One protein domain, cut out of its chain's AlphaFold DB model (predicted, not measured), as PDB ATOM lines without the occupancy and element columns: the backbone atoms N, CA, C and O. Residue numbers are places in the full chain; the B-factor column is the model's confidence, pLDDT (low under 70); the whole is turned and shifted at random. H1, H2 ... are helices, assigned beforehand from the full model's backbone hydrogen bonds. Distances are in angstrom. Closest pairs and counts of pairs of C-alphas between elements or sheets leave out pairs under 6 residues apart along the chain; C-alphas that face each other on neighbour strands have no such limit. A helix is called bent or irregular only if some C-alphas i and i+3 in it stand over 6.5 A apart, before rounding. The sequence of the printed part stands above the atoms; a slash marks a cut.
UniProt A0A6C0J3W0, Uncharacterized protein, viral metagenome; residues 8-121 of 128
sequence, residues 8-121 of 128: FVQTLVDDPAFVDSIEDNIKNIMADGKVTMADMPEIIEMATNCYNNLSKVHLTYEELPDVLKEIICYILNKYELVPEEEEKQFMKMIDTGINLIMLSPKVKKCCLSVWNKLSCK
ATOM      1  N   PHE A   8     -53.103  -9.979 -41.821       75.06
ATOM      2  CA  PHE A   8     -52.408  -9.254 -40.760       75.06
ATOM      3  C   PHE A   8     -51.721  -7.995 -41.274       75.06
ATOM      4  O   PHE A   8     -51.935  -6.917 -40.724       75.06
ATOM      5  N   VAL A   9     -50.935  -8.123 -42.343       76.62
ATOM      6  CA  VAL A   9     -50.256  -6.971 -42.942       76.62
ATOM      7  C   VAL A   9     -51.269  -6.022 -43.566       76.62
ATOM      8  O   VAL A   9     -51.116  -4.816 -43.414       76.62
ATOM      9  N   GLN A  10     -52.361  -6.534 -44.141       80.31
ATOM     10  CA  GLN A  10     -53.463  -5.701 -44.622       80.31
ATOM     11  C   GLN A  10     -54.071  -4.847 -43.494       80.31
ATOM     12  O   GLN A  10     -54.207  -3.638 -43.636       80.31
ATOM     13  N   THR A  11     -54.345  -5.452 -42.333       77.94
ATOM     14  CA  THR A  11     -54.893  -4.735 -41.163       77.94
ATOM     15  C   THR A  11     -53.961  -3.621 -40.675       77.94
ATOM     16  O   THR A  11     -54.426  -2.606 -40.168       77.94
ATOM     17  N   LEU A  12     -52.648  -3.814 -40.817       76.44
ATOM     18  CA  LEU A  12     -51.640  -2.820 -40.460       76.44
ATOM     19  C   LEU A  12     -51.585  -1.665 -41.452       76.44
ATOM     20  O   LEU A  12     -51.620  -0.512 -41.041       76.44
ATOM     21  N   VAL A  13     -51.516  -1.959 -42.750       77.69
ATOM     22  CA  VAL A  13     -51.434  -0.915 -43.784       77.69
ATOM     23  C   VAL A  13     -52.737  -0.125 -43.929       77.69
ATOM     24  O   VAL A  13     -52.706   0.985 -44.450       77.69
ATOM     25  N   ASP A  14     -53.858  -0.672 -43.455       81.25
ATOM     26  CA  ASP A  14     -55.142   0.027 -43.379       81.25
ATOM     27  C   ASP A  14     -55.255   0.938 -42.135       81.25
ATOM     28  O   ASP A  14     -56.197   1.727 -42.050       81.25
ATOM     29  N   ASP A  15     -54.326   0.853 -41.170       77.38
ATOM     30  CA  ASP A  15     -54.266   1.749 -40.007       77.38
ATOM     31  C   ASP A  15     -53.528   3.054 -40.383       77.38
ATOM     32  O   ASP A  15     -52.315   3.036 -40.608       77.38
ATOM     33  N   PRO A  16     -54.210   4.217 -40.428       79.12
ATOM     34  CA  PRO A  16     -53.579   5.474 -40.824       79.12
ATOM     35  C   PRO A  16     -52.417   5.869 -39.910       79.12
ATOM     36  O   PRO A  16     -51.397   6.340 -40.392       79.12
ATOM     37  N   ALA A  17     -52.519   5.606 -38.602       77.75
ATOM     38  CA  ALA A  17     -51.454   5.947 -37.658       77.75
ATOM     39  C   ALA A  17     -50.185   5.116 -37.904       77.75
ATOM     40  O   ALA A  17     -49.067   5.572 -37.658       77.75
ATOM     41  N   PHE A  18     -50.358   3.889 -38.394       76.50
ATOM     42  CA  PHE A  18     -49.257   3.032 -38.806       76.50
ATOM     43  C   PHE A  18     -48.605   3.552 -40.087       76.50
ATOM     44  O   PHE A  18     -47.379   3.661 -40.142       76.50
ATOM     45  N   VAL A  19     -49.409   3.908 -41.090       78.38
ATOM     46  CA  VAL A  19     -48.906   4.459 -42.355       78.38
ATOM     47  C   VAL A  19     -48.159   5.769 -42.119       78.38
ATOM     48  O   VAL A  19     -47.024   5.884 -42.575       78.38
ATOM     49  N   ASP A  20     -48.722   6.688 -41.333       82.19
ATOM     50  CA  ASP A  20     -48.089   7.964 -40.978       82.19
ATOM     51  C   ASP A  20     -46.745   7.737 -40.264       82.19
ATOM     52  O   ASP A  20     -45.728   8.345 -40.607       82.19
ATOM     53  N   SER A  21     -46.703   6.793 -39.313       77.62
ATOM     54  CA  SER A  21     -45.464   6.437 -38.616       77.62
ATOM     55  C   SER A  21     -44.410   5.858 -39.560       77.62
ATOM     56  O   SER A  21     -43.221   6.090 -39.340       77.62
ATOM     57  N   ILE A  22     -44.800   5.080 -40.571       79.12
ATOM     58  CA  ILE A  22     -43.865   4.570 -41.580       79.12
ATOM     59  C   ILE A  22     -43.365   5.716 -42.455       79.12
ATOM     60  O   ILE A  22     -42.164   5.825 -42.680       79.12
ATOM     61  N   GLU A  23     -44.262   6.577 -42.930       82.06
ATOM     62  CA  GLU A  23     -43.909   7.705 -43.792       82.06
ATOM     63  C   GLU A  23     -42.910   8.647 -43.123       82.06
ATOM     64  O   GLU A  23     -41.948   9.072 -43.762       82.06
ATOM     65  N   ASP A  24     -43.082   8.939 -41.837       82.00
ATOM     66  CA  ASP A  24     -42.157   9.801 -41.103       82.00
ATOM     67  C   ASP A  24     -40.776   9.162 -40.910       82.00
ATOM     68  O   ASP A  24     -39.760   9.841 -41.056       82.00
ATOM     69  N   ASN A  25     -40.711   7.850 -40.662       78.94
ATOM     70  CA  ASN A  25     -39.430   7.138 -40.596       78.94
ATOM     71  C   ASN A  25     -38.747   7.071 -41.964       78.94
ATOM     72  O   ASN A  25     -37.538   7.269 -42.064       78.94
ATOM     73  N   ILE A  26     -39.510   6.861 -43.036       81.12
ATOM     74  CA  ILE A  26     -38.959   6.818 -44.392       81.12
ATOM     75  C   ILE A  26     -38.459   8.184 -44.835       81.12
ATOM     76  O   ILE A  26     -37.426   8.239 -45.486       81.12
ATOM     77  N   LYS A  27     -39.115   9.288 -44.463       80.94
ATOM     78  CA  LYS A  27     -38.585  10.639 -44.727       80.94
ATOM     79  C   LYS A  27     -37.205  10.843 -44.101       80.94
ATOM     80  O   LYS A  27     -36.382  11.526 -44.702       80.94
ATOM     81  N   ASN A  28     -36.954  10.250 -42.933       76.81
ATOM     82  CA  ASN A  28     -35.646  10.312 -42.281       76.81
ATOM     83  C   ASN A  28     -34.615   9.442 -43.012       76.81
ATOM     84  O   ASN A  28     -33.538   9.939 -43.325       76.81
ATOM     85  N   ILE A  29     -34.980   8.206 -43.367       77.44
ATOM     86  CA  ILE A  29     -34.129   7.279 -44.138       77.44
ATOM     87  C   ILE A  29     -33.807   7.841 -45.536       77.44
ATOM     88  O   ILE A  29     -32.710   7.681 -46.048       77.44
ATOM     89  N   MET A  30     -34.759   8.532 -46.162       76.25
ATOM     90  CA  MET A  30     -34.628   9.111 -47.504       76.25
ATOM     91  C   MET A  30     -34.096  10.550 -47.500       76.25
ATOM     92  O   MET A  30     -34.087  11.195 -48.550       76.25
ATOM     93  N   ALA A  31     -33.669  11.086 -46.352       75.50
ATOM     94  CA  ALA A  31     -33.270  12.488 -46.236       75.50
ATOM     95  C   ALA A  31     -32.065  12.854 -47.127       75.50
ATOM     96  O   ALA A  31     -31.948  14.001 -47.561       75.50
ATOM     97  N   ASP A  32     -31.191  11.892 -47.428       67.25
ATOM     98  CA  ASP A  32     -30.028  12.052 -48.310       67.25
ATOM     99  C   ASP A  32     -30.281  11.592 -49.765       67.25
ATOM    100  O   ASP A  32     -29.407  11.717 -50.630       67.25
ATOM    101  N   GLY A  33     -31.497  11.109 -50.049       66.38
ATOM    102  CA  GLY A  33     -31.944  10.646 -51.358       66.38
ATOM    103  C   GLY A  33     -31.442   9.260 -51.769       66.38
ATOM    104  O   GLY A  33     -31.648   8.891 -52.930       66.38
ATOM    105  N   LYS A  34     -30.782   8.498 -50.884       71.06
ATOM    106  CA  LYS A  34     -30.311   7.137 -51.180       71.06
ATOM    107  C   LYS A  34     -30.419   6.230 -49.963       71.06
ATOM    108  O   LYS A  34     -29.615   6.326 -49.051       71.06
ATOM    109  N   VAL A  35     -31.295   5.234 -50.038       74.25
ATOM    110  CA  VAL A  35     -31.236   4.125 -49.082       74.25
ATOM    111  C   VAL A  35     -30.016   3.264 -49.372       74.25
ATOM    112  O   VAL A  35     -29.760   2.847 -50.503       74.25
ATOM    113  N   THR A  36     -29.267   2.983 -48.320       77.38
ATOM    114  CA  THR A  36     -28.071   2.156 -48.329       77.38
ATOM    115  C   THR A  36     -28.161   1.085 -47.245       77.38
ATOM    116  O   THR A  36     -29.064   1.048 -46.409       77.38
ATOM    117  N   MET A  37     -27.165   0.201 -47.206       76.12
ATOM    118  CA  MET A  37     -27.032  -0.779 -46.123       76.12
ATOM    119  C   MET A  37     -26.912  -0.141 -44.728       76.12
ATOM    120  O   MET A  37     -27.151  -0.832 -43.736       76.12
ATOM    121  N   ALA A  38     -26.529   1.138 -44.633       80.06
ATOM    122  CA  ALA A  38     -26.430   1.847 -43.360       80.06
ATOM    123  C   ALA A  38     -27.804   2.098 -42.718       80.06
ATOM    124  O   ALA A  38     -27.881   2.168 -41.494       80.06
ATOM    125  N   ASP A  39     -28.868   2.130 -43.522       80.31
ATOM    126  CA  ASP A  39     -30.241   2.427 -43.094       80.31
ATOM    127  C   ASP A  39     -31.004   1.169 -42.652       80.31
ATOM    128  O   ASP A  39     -32.092   1.226 -42.074       80.31
ATOM    129  N   MET A  40     -30.416  -0.012 -42.875       80.75
ATOM    130  CA  MET A  40     -31.007  -1.296 -42.493       80.75
ATOM    131  C   MET A  40     -31.393  -1.411 -41.012       80.75
ATOM    132  O   MET A  40     -32.461  -1.967 -40.740       80.75
ATOM    133  N   PRO A  41     -30.593  -0.932 -40.040       82.31
ATOM    134  CA  PRO A  41     -30.996  -0.930 -38.640       82.31
ATOM    135  C   PRO A  41     -32.299  -0.161 -38.400       82.31
ATOM    136  O   PRO A  41     -33.153  -0.666 -37.677       82.31
ATOM    137  N   GLU A  42     -32.487   0.991 -39.049       81.75
ATOM    138  CA  GLU A  42     -33.696   1.816 -38.919       81.75
ATOM    139  C   GLU A  42     -34.905   1.150 -39.587       81.75
ATOM    140  O   GLU A  42     -35.996   1.117 -39.016       81.75
ATOM    141  N   ILE A  43     -34.710   0.511 -40.747       81.62
ATOM    142  CA  ILE A  43     -35.749  -0.283 -41.427       81.62
ATOM    143  C   ILE A  43     -36.211  -1.458 -40.545       81.62
ATOM    144  O   ILE A  43     -37.410  -1.725 -40.415       81.62
ATOM    145  N   ILE A  44     -35.268  -2.160 -39.911       80.31
ATOM    146  CA  ILE A  44     -35.554  -3.273 -38.993       80.31
ATOM    147  C   ILE A  44     -36.234  -2.759 -37.716       80.31
ATOM    148  O   ILE A  44     -37.194  -3.367 -37.229       80.31
ATOM    149  N   GLU A  45     -35.766  -1.642 -37.163       79.94
ATOM    150  CA  GLU A  45     -36.358  -1.011 -35.985       79.94
ATOM    151  C   GLU A  45     -37.796  -0.564 -36.254       79.94
ATOM    152  O   GLU A  45     -38.678  -0.853 -35.442       79.94
ATOM    153  N   MET A  46     -38.066   0.038 -37.412       78.00
ATOM    154  CA  MET A  46     -39.412   0.419 -37.832       78.00
ATOM    155  C   MET A  46     -40.353  -0.791 -37.807       78.00
ATOM    156  O   MET A  46     -41.381  -0.752 -37.128       78.00
ATOM    157  N   ALA A  47     -39.969  -1.910 -38.430       73.62
ATOM    158  CA  ALA A  47     -40.761  -3.143 -38.407       73.62
ATOM    159  C   ALA A  47     -40.923  -3.742 -36.995       73.62
ATOM    160  O   ALA A  47     -41.947  -4.348 -36.676       73.62
ATOM    161  N   THR A  48     -39.947  -3.543 -36.111       70.69
ATOM    162  CA  THR A  48     -40.026  -4.003 -34.715       70.69
ATOM    163  C   THR A  48     -40.959  -3.127 -33.874       70.69
ATOM    164  O   THR A  48     -41.723  -3.631 -33.045       70.69
ATOM    165  N   ASN A  49     -40.943  -1.814 -34.097       70.00
ATOM    166  CA  ASN A  49     -41.835  -0.863 -33.437       70.00
ATOM    167  C   ASN A  49     -43.292  -1.084 -33.851       70.00
ATOM    168  O   ASN A  49     -44.189  -0.976 -33.011       70.00
ATOM    169  N   CYS A  50     -43.518  -1.522 -35.089       66.00
ATOM    170  CA  CYS A  50     -44.819  -1.997 -35.551       66.00
ATOM    171  C   CYS A  50     -45.363  -3.119 -34.649       66.00
ATOM    172  O   CYS A  50     -46.486  -3.025 -34.160       66.00
ATOM    173  N   TYR A  51     -44.547  -4.131 -34.333       60.25
ATOM    174  CA  TYR A  51     -44.941  -5.217 -33.427       60.25
ATOM    175  C   TYR A  51     -45.236  -4.745 -31.994       60.25
ATOM    176  O   TYR A  51     -46.199  -5.197 -31.377       60.25
ATOM    177  N   ASN A  52     -44.452  -3.807 -31.458       60.53
ATOM    178  CA  ASN A  52     -44.677  -3.298 -30.101       60.53
ATOM    179  C   ASN A  52     -45.997  -2.516 -29.969       60.53
ATOM    180  O   ASN A  52     -46.599  -2.509 -28.893       60.53
ATOM    181  N   ASN A  53     -46.472  -1.907 -31.058       58.31
ATOM    182  CA  ASN A  53     -47.747  -1.189 -31.108       58.31
ATOM    183  C   ASN A  53     -48.949  -2.103 -31.428       58.31
ATOM    184  O   ASN A  53     -50.098  -1.744 -31.156       58.31
ATOM    185  N   LEU A  54     -48.703  -3.334 -31.890       58.28
ATOM    186  CA  LEU A  54     -49.704  -4.353 -32.231       58.28
ATOM    187  C   LEU A  54     -50.312  -5.079 -31.019       58.28
ATOM    188  O   LEU A  54     -50.624  -6.267 -31.072       58.28
ATOM    189  N   SER A  55     -50.613  -4.358 -29.938       53.66
ATOM    190  CA  SER A  55     -51.390  -4.897 -28.802       53.66
ATOM    191  C   SER A  55     -52.758  -5.490 -29.200       53.66
ATOM    192  O   SER A  55     -53.369  -6.224 -28.421       53.66
ATOM    193  N   LYS A  56     -53.233  -5.194 -30.418       55.72
ATOM    194  CA  LYS A  56     -54.508  -5.646 -30.987       55.72
ATOM    195  C   LYS A  56     -54.415  -6.949 -31.792       55.72
ATOM    196  O   LYS A  56     -55.454  -7.553 -32.044       55.72
ATOM    197  N   VAL A  57     -53.220  -7.401 -32.180       60.84
ATOM    198  CA  VAL A  57     -53.041  -8.571 -33.058       60.84
ATOM    199  C   VAL A  57     -52.289  -9.666 -32.306       60.84
ATOM    200  O   VAL A  57     -51.157  -9.483 -31.870       60.84
ATOM    201  N   HIS A  58     -52.933 -10.821 -32.120       65.56
ATOM    202  CA  HIS A  58     -52.290 -11.994 -31.529       65.56
ATOM    203  C   HIS A  58     -51.499 -12.738 -32.606       65.56
ATOM    204  O   HIS A  58     -52.091 -13.465 -33.396       65.56
ATOM    205  N   LEU A  59     -50.178 -12.564 -32.613       70.75
ATOM    206  CA  LEU A  59     -49.259 -13.367 -33.422       70.75
ATOM    207  C   LEU A  59     -48.592 -14.430 -32.556       70.75
ATOM    208  O   LEU A  59     -48.092 -14.137 -31.459       70.75
ATOM    209  N   THR A  60     -48.557 -15.664 -33.048       76.56
ATOM    210  CA  THR A  60     -47.733 -16.704 -32.431       76.56
ATOM    211  C   THR A  60     -46.250 -16.437 -32.687       76.56
ATOM    212  O   THR A  60     -45.861 -15.678 -33.575       76.56
ATOM    213  N   TYR A  61     -45.391 -17.077 -31.890       78.44
ATOM    214  CA  TYR A  61     -43.940 -16.996 -32.084       78.44
ATOM    215  C   TYR A  61     -43.507 -17.541 -33.456       78.44
ATOM    216  O   TYR A  61     -42.483 -17.126 -33.984       78.44
ATOM    217  N   GLU A  62     -44.278 -18.469 -34.022       81.38
ATOM    218  CA  GLU A  62     -44.001 -19.108 -35.310       81.38
ATOM    219  C   GLU A  62     -44.406 -18.223 -36.496       81.38
ATOM    220  O   GLU A  62     -43.718 -18.232 -37.510       81.38
ATOM    221  N   GLU A  63     -45.468 -17.425 -36.359       80.50
ATOM    222  CA  GLU A  63     -45.970 -16.532 -37.418       80.50
ATOM    223  C   GLU A  63     -45.221 -15.194 -37.482       80.50
ATOM    224  O   GLU A  63     -45.155 -14.551 -38.529       80.50
ATOM    225  N   LEU A  64     -44.654 -14.754 -36.356       81.81
ATOM    226  CA  LEU A  64     -44.013 -13.447 -36.238       81.81
ATOM    227  C   LEU A  64     -42.878 -13.192 -37.258       81.81
ATOM    228  O   LEU A  64     -42.856 -12.095 -37.817       81.81
ATOM    229  N   PRO A  65     -41.956 -14.136 -37.546       86.31
ATOM    230  CA  PRO A  65     -40.892 -13.916 -38.527       86.31
ATOM    231  C   PRO A  65     -41.427 -13.608 -39.925       86.31
ATOM    232  O   PRO A  65     -40.938 -12.691 -40.583       86.31
ATOM    233  N   ASP A  66     -42.449 -14.347 -40.359       86.56
ATOM    234  CA  ASP A  66     -43.033 -14.195 -41.690       86.56
ATOM    235  C   ASP A  66     -43.775 -12.863 -41.811       86.56
ATOM    236  O   ASP A  66     -43.612 -12.160 -42.808       86.56
ATOM    237  N   VAL A  67     -44.505 -12.459 -40.766       83.38
ATOM    238  CA  VAL A  67     -45.184 -11.155 -40.728       83.38
ATOM    239  C   VAL A  67     -44.179 -10.001 -40.735       83.38
ATOM    240  O   VAL A  67     -44.354  -9.047 -41.489       83.38
ATOM    241  N   LEU A  68     -43.100 -10.085 -39.948       83.81
ATOM    242  CA  LEU A  68     -42.045  -9.065 -39.957       83.81
ATOM    243  C   LEU A  68     -41.397  -8.951 -41.339       83.81
ATOM    244  O   LEU A  68     -41.218  -7.844 -41.846       83.81
ATOM    245  N   LYS A  69     -41.090 -10.087 -41.973       88.50
ATOM    246  CA  LYS A  69     -40.521 -10.116 -43.323       88.50
ATOM    247  C   LYS A  69     -41.464  -9.492 -44.340       88.50
ATOM    248  O   LYS A  69     -41.020  -8.713 -45.179       88.50
ATOM    249  N   GLU A  70     -42.748  -9.811 -44.261       86.81
ATOM    250  CA  GLU A  70     -43.763  -9.293 -45.169       86.81
ATOM    251  C   GLU A  70     -43.952  -7.776 -45.026       86.81
ATOM    252  O   GLU A  70     -43.976  -7.080 -46.040       86.81
ATOM    253  N   ILE A  71     -43.985  -7.247 -43.795       83.69
ATOM    254  CA  ILE A  71     -44.039  -5.797 -43.533       83.69
ATOM    255  C   ILE A  71     -42.816  -5.100 -44.128       83.69
ATOM    256  O   ILE A  71     -42.959  -4.116 -44.852       83.69
ATOM    257  N   ILE A  72     -41.615  -5.620 -43.862       85.12
ATOM    258  CA  ILE A  72     -40.379  -5.024 -44.374       85.12
ATOM    259  C   ILE A  72     -40.375  -5.053 -45.907       85.12
ATOM    260  O   ILE A  72     -40.117  -4.033 -46.537       85.12
ATOM    261  N   CYS A  73     -40.734  -6.179 -46.528       85.50
ATOM    262  CA  CYS A  73     -40.802  -6.279 -47.987       85.50
ATOM    263  C   CYS A  73     -41.848  -5.329 -48.583       85.50
ATOM    264  O   CYS A  73     -41.612  -4.747 -49.639       85.50
ATOM    265  N   TYR A  74     -43.002  -5.160 -47.933       83.69
ATOM    266  CA  TYR A  74     -44.018  -4.203 -48.370       83.69
ATOM    267  C   TYR A  74     -43.467  -2.777 -48.375       83.69
ATOM    268  O   TYR A  74     -43.617  -2.073 -49.369       83.69
ATOM    269  N   ILE A  75     -42.792  -2.376 -47.297       80.06
ATOM    270  CA  ILE A  75     -42.177  -1.055 -47.166       80.06
ATOM    271  C   ILE A  75     -41.130  -0.839 -48.262       80.06
ATOM    272  O   ILE A  75     -41.213   0.127 -49.013       80.06
ATOM    273  N   LEU A  76     -40.188  -1.766 -48.415       81.25
ATOM    274  CA  LEU A  76     -39.113  -1.632 -49.399       81.25
ATOM    275  C   LEU A  76     -39.646  -1.532 -50.832       81.25
ATOM    276  O   LEU A  76     -39.171  -0.702 -51.600       81.25
ATOM    277  N   ASN A  77     -40.667  -2.325 -51.168       82.88
ATOM    278  CA  ASN A  77     -41.281  -2.306 -52.494       82.88
ATOM    279  C   ASN A  77     -42.141  -1.059 -52.731       82.88
ATOM    280  O   ASN A  77     -42.121  -0.508 -53.825       82.88
ATOM    281  N   LYS A  78     -42.914  -0.614 -51.730       81.12
ATOM    282  CA  LYS A  78     -43.815   0.543 -51.865       81.12
ATOM    283  C   LYS A  78     -43.056   1.837 -52.140       81.12
ATOM    284  O   LYS A  78     -43.574   2.693 -52.849       81.12
ATOM    285  N   TYR A  79     -41.868   1.972 -51.561       76.88
ATOM    286  CA  TYR A  79     -41.055   3.179 -51.666       76.88
ATOM    287  C   TYR A  79     -39.810   2.990 -52.542       76.88
ATOM    288  O   TYR A  79     -38.955   3.867 -52.555       76.88
ATOM    289  N   GLU A  80     -39.713   1.863 -53.258       77.12
ATOM    290  CA  GLU A  80     -38.608   1.549 -54.179       77.12
ATOM    291  C   GLU A  80     -37.219   1.745 -53.533       77.12
ATOM    292  O   GLU A  80     -36.288   2.264 -54.143       77.12
ATOM    293  N   LEU A  81     -37.081   1.339 -52.265       73.56
ATOM    294  CA  LEU A  81     -35.908   1.655 -51.435       73.56
ATOM    295  C   LEU A  81     -34.689   0.775 -51.736       73.56
ATOM    296  O   LEU A  81     -33.608   1.037 -51.222       73.56
ATOM    297  N   VAL A  82     -34.842  -0.305 -52.501       76.06
ATOM    298  CA  VAL A  82     -33.770  -1.288 -52.706       76.06
ATOM    299  C   VAL A  82     -33.346  -1.298 -54.169       76.06
ATOM    300  O   VAL A  82     -34.168  -1.640 -55.021       76.06
ATOM    301  N   PRO A  83     -32.073  -0.990 -54.475       77.62
ATOM    302  CA  PRO A  83     -31.521  -1.207 -55.806       77.62
ATOM    303  C   PRO A  83     -31.589  -2.693 -56.180       77.62
ATOM    304  O   PRO A  83     -31.222  -3.554 -55.373       77.62
ATOM    305  N   GLU A  84     -32.019  -3.012 -57.405       78.50
ATOM    306  CA  GLU A  84     -32.166  -4.404 -57.866       78.50
ATOM    307  C   GLU A  84     -30.849  -5.193 -57.744       78.50
ATOM    308  O   GLU A  84     -30.843  -6.375 -57.388       78.50
ATOM    309  N   GLU A  85     -29.706  -4.539 -57.968       82.81
ATOM    310  CA  GLU A  85     -28.375  -5.138 -57.823       82.81
ATOM    311  C   GLU A  85     -28.032  -5.579 -56.386       82.81
ATOM    312  O   GLU A  85     -27.248  -6.518 -56.195       82.81
ATOM    313  N   GLU A  86     -28.624  -4.941 -55.375       82.75
ATOM    314  CA  GLU A  86     -28.338  -5.174 -53.956       82.75
ATOM    315  C   GLU A  86     -29.443  -5.963 -53.240       82.75
ATOM    316  O   GLU A  86     -29.265  -6.364 -52.086       82.75
ATOM    317  N   GLU A  87     -30.539  -6.287 -53.932       83.25
ATOM    318  CA  GLU A  87     -31.725  -6.949 -53.373       83.25
ATOM    319  C   GLU A  87     -31.372  -8.190 -52.539       83.25
ATOM    320  O   GLU A  87     -31.823  -8.356 -51.406       83.25
ATOM    321  N   LYS A  88     -30.477  -9.049 -53.042       86.75
ATOM    322  CA  LYS A  88     -30.049 -10.259 -52.317       86.75
ATOM    323  C   LYS A  88     -29.344  -9.952 -50.997       86.75
ATOM    324  O   LYS A  88     -29.488 -10.712 -50.038       86.75
ATOM    325  N   GLN A  89     -28.540  -8.893 -50.954       86.56
ATOM    326  CA  GLN A  89     -27.817  -8.502 -49.746       86.56
ATOM    327  C   GLN A  89     -28.777  -7.886 -48.724       86.56
ATOM    328  O   GLN A  89     -28.738  -8.282 -47.557       86.56
ATOM    329  N   PHE A  90     -29.699  -7.034 -49.180       85.56
ATOM    330  CA  PHE A  90     -30.781  -6.486 -48.360       85.56
ATOM    331  C   PHE A  90     -31.629  -7.604 -47.748       85.56
ATOM    332  O   PHE A  90     -31.791  -7.667 -46.531       85.56
ATOM    333  N   MET A  91     -32.072  -8.571 -48.553       86.94
ATOM    334  CA  MET A  91     -32.878  -9.700 -48.071       86.94
ATOM    335  C   MET A  91     -32.154 -10.541 -47.016       86.94
ATOM    336  O   MET A  91     -32.761 -10.960 -46.029       86.94
ATOM    337  N   LYS A  92     -30.837 -10.729 -47.153       89.50
ATOM    338  CA  LYS A  92     -30.031 -11.422 -46.141       89.50
ATOM    339  C   LYS A  92     -29.919 -10.626 -44.834       89.50
ATOM    340  O   LYS A  92     -29.937 -11.221 -43.753       89.50
ATOM    341  N   MET A  93     -29.796  -9.302 -44.920       87.31
ATOM    342  CA  MET A  93     -29.770  -8.407 -43.754       87.31
ATOM    343  C   MET A  93     -31.111  -8.424 -43.019       87.31
ATOM    344  O   MET A  93     -31.129  -8.539 -41.796       87.31
ATOM    345  N   ILE A  94     -32.218  -8.410 -43.761       88.31
ATOM    346  CA  ILE A  94     -33.578  -8.530 -43.224       88.31
ATOM    347  C   ILE A  94     -33.742  -9.851 -42.475       88.31
ATOM    348  O   ILE A  94     -34.114  -9.845 -41.304       88.31
ATOM    349  N   ASP A  95     -33.391 -10.976 -43.103       89.88
ATOM    350  CA  ASP A  95     -33.486 -12.295 -42.466       89.88
ATOM    351  C   ASP A  95     -32.635 -12.366 -41.187       89.88
ATOM    352  O   ASP A  95     -33.055 -12.916 -40.166       89.88
ATOM    353  N   THR A  96     -31.445 -11.764 -41.207       90.00
ATOM    354  CA  THR A  96     -30.569 -11.685 -40.031       90.00
ATOM    355  C   THR A  96     -31.186 -10.821 -38.928       90.00
ATOM    356  O   THR A  96     -31.206 -11.232 -37.767       90.00
ATOM    357  N   GLY A  97     -31.730  -9.656 -39.280       87.50
ATOM    358  CA  GLY A  97     -32.413  -8.747 -38.362       87.50
ATOM    359  C   GLY A  97     -33.613  -9.397 -37.684       87.50
ATOM    360  O   GLY A  97     -33.727  -9.362 -36.460       87.50
ATOM    361  N   ILE A  98     -34.456 -10.078 -38.459       87.88
ATOM    362  CA  ILE A  98     -35.606 -10.831 -37.945       87.88
ATOM    363  C   ILE A  98     -35.140 -11.912 -36.973       87.88
ATOM    364  O   ILE A  98     -35.660 -12.001 -35.861       87.88
ATOM    365  N   ASN A  99     -34.114 -12.686 -37.327       88.50
ATOM    366  CA  ASN A  99     -33.567 -13.695 -36.421       88.50
ATOM    367  C   ASN A  99     -33.086 -13.083 -35.093       88.50
ATOM    368  O   ASN A  99     -33.357 -13.640 -34.029       88.50
ATOM    369  N   LEU A 100     -32.430 -11.918 -35.123       85.75
ATOM    370  CA  LEU A 100     -32.013 -11.205 -33.909       85.75
ATOM    371  C   LEU A 100     -33.207 -10.740 -33.063       85.75
ATOM    372  O   LEU A 100     -33.179 -10.887 -31.838       85.75
ATOM    373  N   ILE A 101     -34.274 -10.244 -33.695       83.25
ATOM    374  CA  ILE A 101     -35.527  -9.882 -33.014       83.25
ATOM    375  C   ILE A 101     -36.122 -11.109 -32.320       83.25
ATOM    376  O   ILE A 101     -36.461 -11.042 -31.136       83.25
ATOM    377  N   MET A 102     -36.192 -12.248 -33.008       84.12
ATOM    378  CA  MET A 102     -36.748 -13.489 -32.458       84.12
ATOM    379  C   MET A 102     -35.937 -14.026 -31.272       84.12
ATOM    380  O   MET A 102     -36.504 -14.572 -30.323       84.12
ATOM    381  N   LEU A 103     -34.618 -13.815 -31.270       83.94
ATOM    382  CA  LEU A 103     -33.744 -14.155 -30.142       83.94
ATOM    383  C   LEU A 103     -33.937 -13.232 -28.925       83.94
ATOM    384  O   LEU A 103     -33.486 -13.568 -27.825       83.94
ATOM    385  N   SER A 104     -34.630 -12.098 -29.077       79.31
ATOM    386  CA  SER A 104     -34.895 -11.171 -27.979       79.31
ATOM    387  C   SER A 104     -35.750 -11.827 -26.885       79.31
ATOM    388  O   SER A 104     -36.874 -12.280 -27.136       79.31
ATOM    389  N   PRO A 105     -35.303 -11.804 -25.613       72.44
ATOM    390  CA  PRO A 105     -36.074 -12.344 -24.494       72.44
ATOM    391  C   PRO A 105     -37.454 -11.694 -24.339       72.44
ATOM    392  O   PRO A 105     -38.364 -12.319 -23.792       72.44
ATOM    393  N   LYS A 106     -37.616 -10.442 -24.793       70.25
ATOM    394  CA  LYS A 106     -38.894  -9.715 -24.761       70.25
ATOM    395  C   LYS A 106     -39.908 -10.329 -25.723       70.25
ATOM    396  O   LYS A 106     -41.032 -10.579 -25.306       70.25
ATOM    397  N   VAL A 107     -39.489 -10.639 -26.951       70.75
ATOM    398  CA  VAL A 107     -40.333 -11.270 -27.980       70.75
ATOM    399  C   VAL A 107     -40.750 -12.663 -27.530       70.75
ATOM    400  O   VAL A 107     -41.937 -12.973 -27.453       70.75
ATOM    401  N   LYS A 108     -39.779 -13.461 -27.072       68.69
ATOM    402  CA  LYS A 108     -40.043 -14.788 -26.511       68.69
ATOM    403  C   LYS A 108     -41.035 -14.735 -25.342       68.69
ATOM    404  O   LYS A 108     -41.932 -15.565 -25.262       68.69
ATOM    405  N   LYS A 109     -40.917 -13.754 -24.440       66.56
ATOM    406  CA  LYS A 109     -41.878 -13.562 -23.340       66.56
ATOM    407  C   LYS A 109     -43.242 -13.083 -23.830       66.56
ATOM    408  O   LYS A 109     -44.234 -13.575 -23.309       66.56
ATOM    409  N   CYS A 110     -43.316 -12.167 -24.791       64.25
ATOM    410  CA  CYS A 110     -44.585 -11.676 -25.323       64.25
ATOM    411  C   CYS A 110     -45.389 -12.832 -25.939       64.25
ATOM    412  O   CYS A 110     -46.482 -13.131 -25.457       64.25
ATOM    413  N   CYS A 111     -44.779 -13.591 -26.853       60.78
ATOM    414  CA  CYS A 111     -45.428 -14.722 -27.515       60.78
ATOM    415  C   CYS A 111     -45.698 -15.918 -26.575       60.78
ATOM    416  O   CYS A 111     -46.731 -16.569 -26.699       60.78
ATOM    417  N   LEU A 112     -44.818 -16.219 -25.603       61.19
ATOM    418  CA  LEU A 112     -44.983 -17.383 -24.707       61.19
ATOM    419  C   LEU A 112     -45.727 -17.086 -23.392       61.19
ATOM    420  O   LEU A 112     -46.151 -18.016 -22.701       61.19
ATOM    421  N   SER A 113     -45.911 -15.820 -23.001       54.78
ATOM    422  CA  SER A 113     -46.621 -15.465 -21.756       54.78
ATOM    423  C   SER A 113     -48.096 -15.882 -21.767       54.78
ATOM    424  O   SER A 113     -48.674 -16.137 -20.706       54.78
ATOM    425  N   VAL A 114     -48.681 -16.035 -22.957       51.38
ATOM    426  CA  VAL A 114     -50.030 -16.576 -23.157       51.38
ATOM    427  C   VAL A 114     -50.091 -18.063 -22.772       51.38
ATOM    428  O   VAL A 114     -51.035 -18.492 -22.105       51.38
ATOM    429  N   TRP A 115     -49.039 -18.836 -23.064       48.31
ATOM    430  CA  TRP A 115     -48.970 -20.270 -22.750       48.31
ATOM    431  C   TRP A 115     -48.891 -20.544 -21.239       48.31
ATOM    432  O   TRP A 115     -49.573 -21.425 -20.706       48.31
ATOM    433  N   ASN A 116     -48.128 -19.731 -20.504       45.56
ATOM    434  CA  ASN A 116     -47.984 -19.899 -19.054       45.56
ATOM    435  C   ASN A 116     -49.269 -19.548 -18.277       45.56
ATOM    436  O   ASN A 116     -49.528 -20.138 -17.227       45.56
ATOM    437  N   LYS A 117     -50.123 -18.654 -18.796       46.81
ATOM    438  CA  LYS A 117     -51.428 -18.356 -18.175       46.81
ATOM    439  C   LYS A 117     -52.445 -19.491 -18.332       46.81
ATOM    440  O   LYS A 117     -53.288 -19.655 -17.448       46.81
ATOM    441  N   LEU A 118     -52.355 -20.291 -19.395       46.91
ATOM    442  CA  LEU A 118     -53.213 -21.465 -19.596       46.91
ATOM    443  C   LEU A 118     -52.699 -22.690 -18.822       46.91
ATOM    444  O   LEU A 118     -53.496 -23.415 -18.229       46.91
ATOM    445  N   SER A 119     -51.377 -22.865 -18.703       42.88
ATOM    446  CA  SER A 119     -50.781 -23.973 -17.938       42.88
ATOM    447  C   SER A 119     -50.976 -23.853 -16.412       42.88
ATOM    448  O   SER A 119     -51.136 -24.858 -15.714       42.88
ATOM    449  N   CYS A 120     -51.052 -22.634 -15.859       42.12
ATOM    450  CA  CYS A 120     -51.201 -22.430 -14.410       42.12
ATOM    451  C   CYS A 120     -52.630 -22.607 -13.860       42.12
ATOM    452  O   CYS A 120     -52.789 -22.719 -12.641       42.12
ATOM    453  N   LYS A 121     -53.673 -22.676 -14.700       43.50
ATOM    454  CA  LYS A 121     -55.050 -22.944 -14.229       43.50
ATOM    455  C   LYS A 121     -55.360 -24.437 -14.038       43.50
ATOM    456  O   LYS A 121     -56.360 -24.757 -13.408       43.50
TER     457      LYS A 121
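AT A GLANCE: This is residues 8 to 121 of the 128 residues of an uncharacterized protein of viral metagenome (UniProt A0A6C0J3W0). Two helical hairpins, H2 with H3 and H4 with H5, are joined mainly through H3, which crosses both H4 and H5 steeply, and these three helices make the core. H2 packs on H3 away from H5, the short H1 packs on H4, and H6 runs on beyond the end of H5 as an arm, of which residues 115 to 121 stick out free and add to the length. The printed part has 114 residues with six named helices, H1 to H6 in order along the chain, and no named strand; its class is all helix. It is compact, with a radius of gyration of the C-alphas of 15.2 A, yet elongated in outline, spanning 55 by 29 by 19 A.

HOW THE PARTS SIT: The longest helix by residues is H5, residues 84 to 103. It touches H4, residues 64 to 78, in a helical hairpin at a shallow tilt of 30 degrees, opposite ways; the closest C-alphas are those of Pro 65 and Ile 98, 6.1 A apart, and H5 touches H4 with residues 94 to 102 alone. H5 also touches H3, residues 37 to 53, at a steep tilt of 44 degrees, the same way, with the C-alphas of Ile 44 and Gly 97 closest at 6.3 A. H3 touches H4 at a steep tilt of 56 degrees, opposite ways, through residues 43 to 48 of H3 and 68 to 72 of H4 alone; the closest C-alphas, of Ala 47 and Leu 68, are 6.3 A apart. H3 and H4 are the hubs, touching three helices each. H2, residues 16 to 29, forms a helical hairpin with H3 at a shallow tilt of 19 degrees, opposite ways, the C-alphas of Ile 29 and Asp 39 being closest at 6.3 A. H2 and H4 are near each other, while H2 and H5 are apart. H1, residues 8 to 13, touches residues 67 to 71 of H4 alone, the same way at a shallow tilt of 34 degrees, only just short of steep; the C-alphas of Val 9 and Ile 71 are closest, at 6.4 A. The helix packing is part aligned, part crossed, with 3 of 5 touching pairs at a shallow tilt. H6, residues 105 to 121, touches no helix; it is close to but not clearly touching H5, with the C-alphas of Met 102 and Lys 108 closest at 6.9 A. In H1, H2 and H4 every O i to N i+4 pair is within hydrogen-bond range, against 10 of 13 in H3, 14 of 16 in H5 and 9 of 13 in H6.

IN THESE COORDINATES: H5 measures 29.4 A from first to last C-alpha and begins with C-alpha 84 at (-32.166, -4.404, -57.866). H3 measures 25.6 A, H4 21.0 A and H2 19.8 A, while H1 is 8.9 A long and begins with C-alpha 8 at (-52.408, -9.254, -40.760). H6 measures 24.0 A, has a kink of 46 degrees near residue 112 and ends with C-alpha 121 at (-55.050, -22.944, -14.229). Three helices are irregular: C-alphas 38 and 41 of H3 are 7.1 A apart, C-alphas 85 and 88 of H5 7.7 A, and C-alphas 111 and 114 of H6, only just irregular, 6.6 A.

THE WHOLE: The two C-alphas farthest apart are those of Gly 33 and Lys 121, at 55.1 A. The printed part has no cut and no long link; the links H1 to H2, H4 to H5 and H5 to H6 are tight, and H2 to H3 and H3 to H4 are short. Mean pLDDT of the printed part is 75.3, with values under 70 at residues 32 to 33, 50 to 58 and 108 to 121.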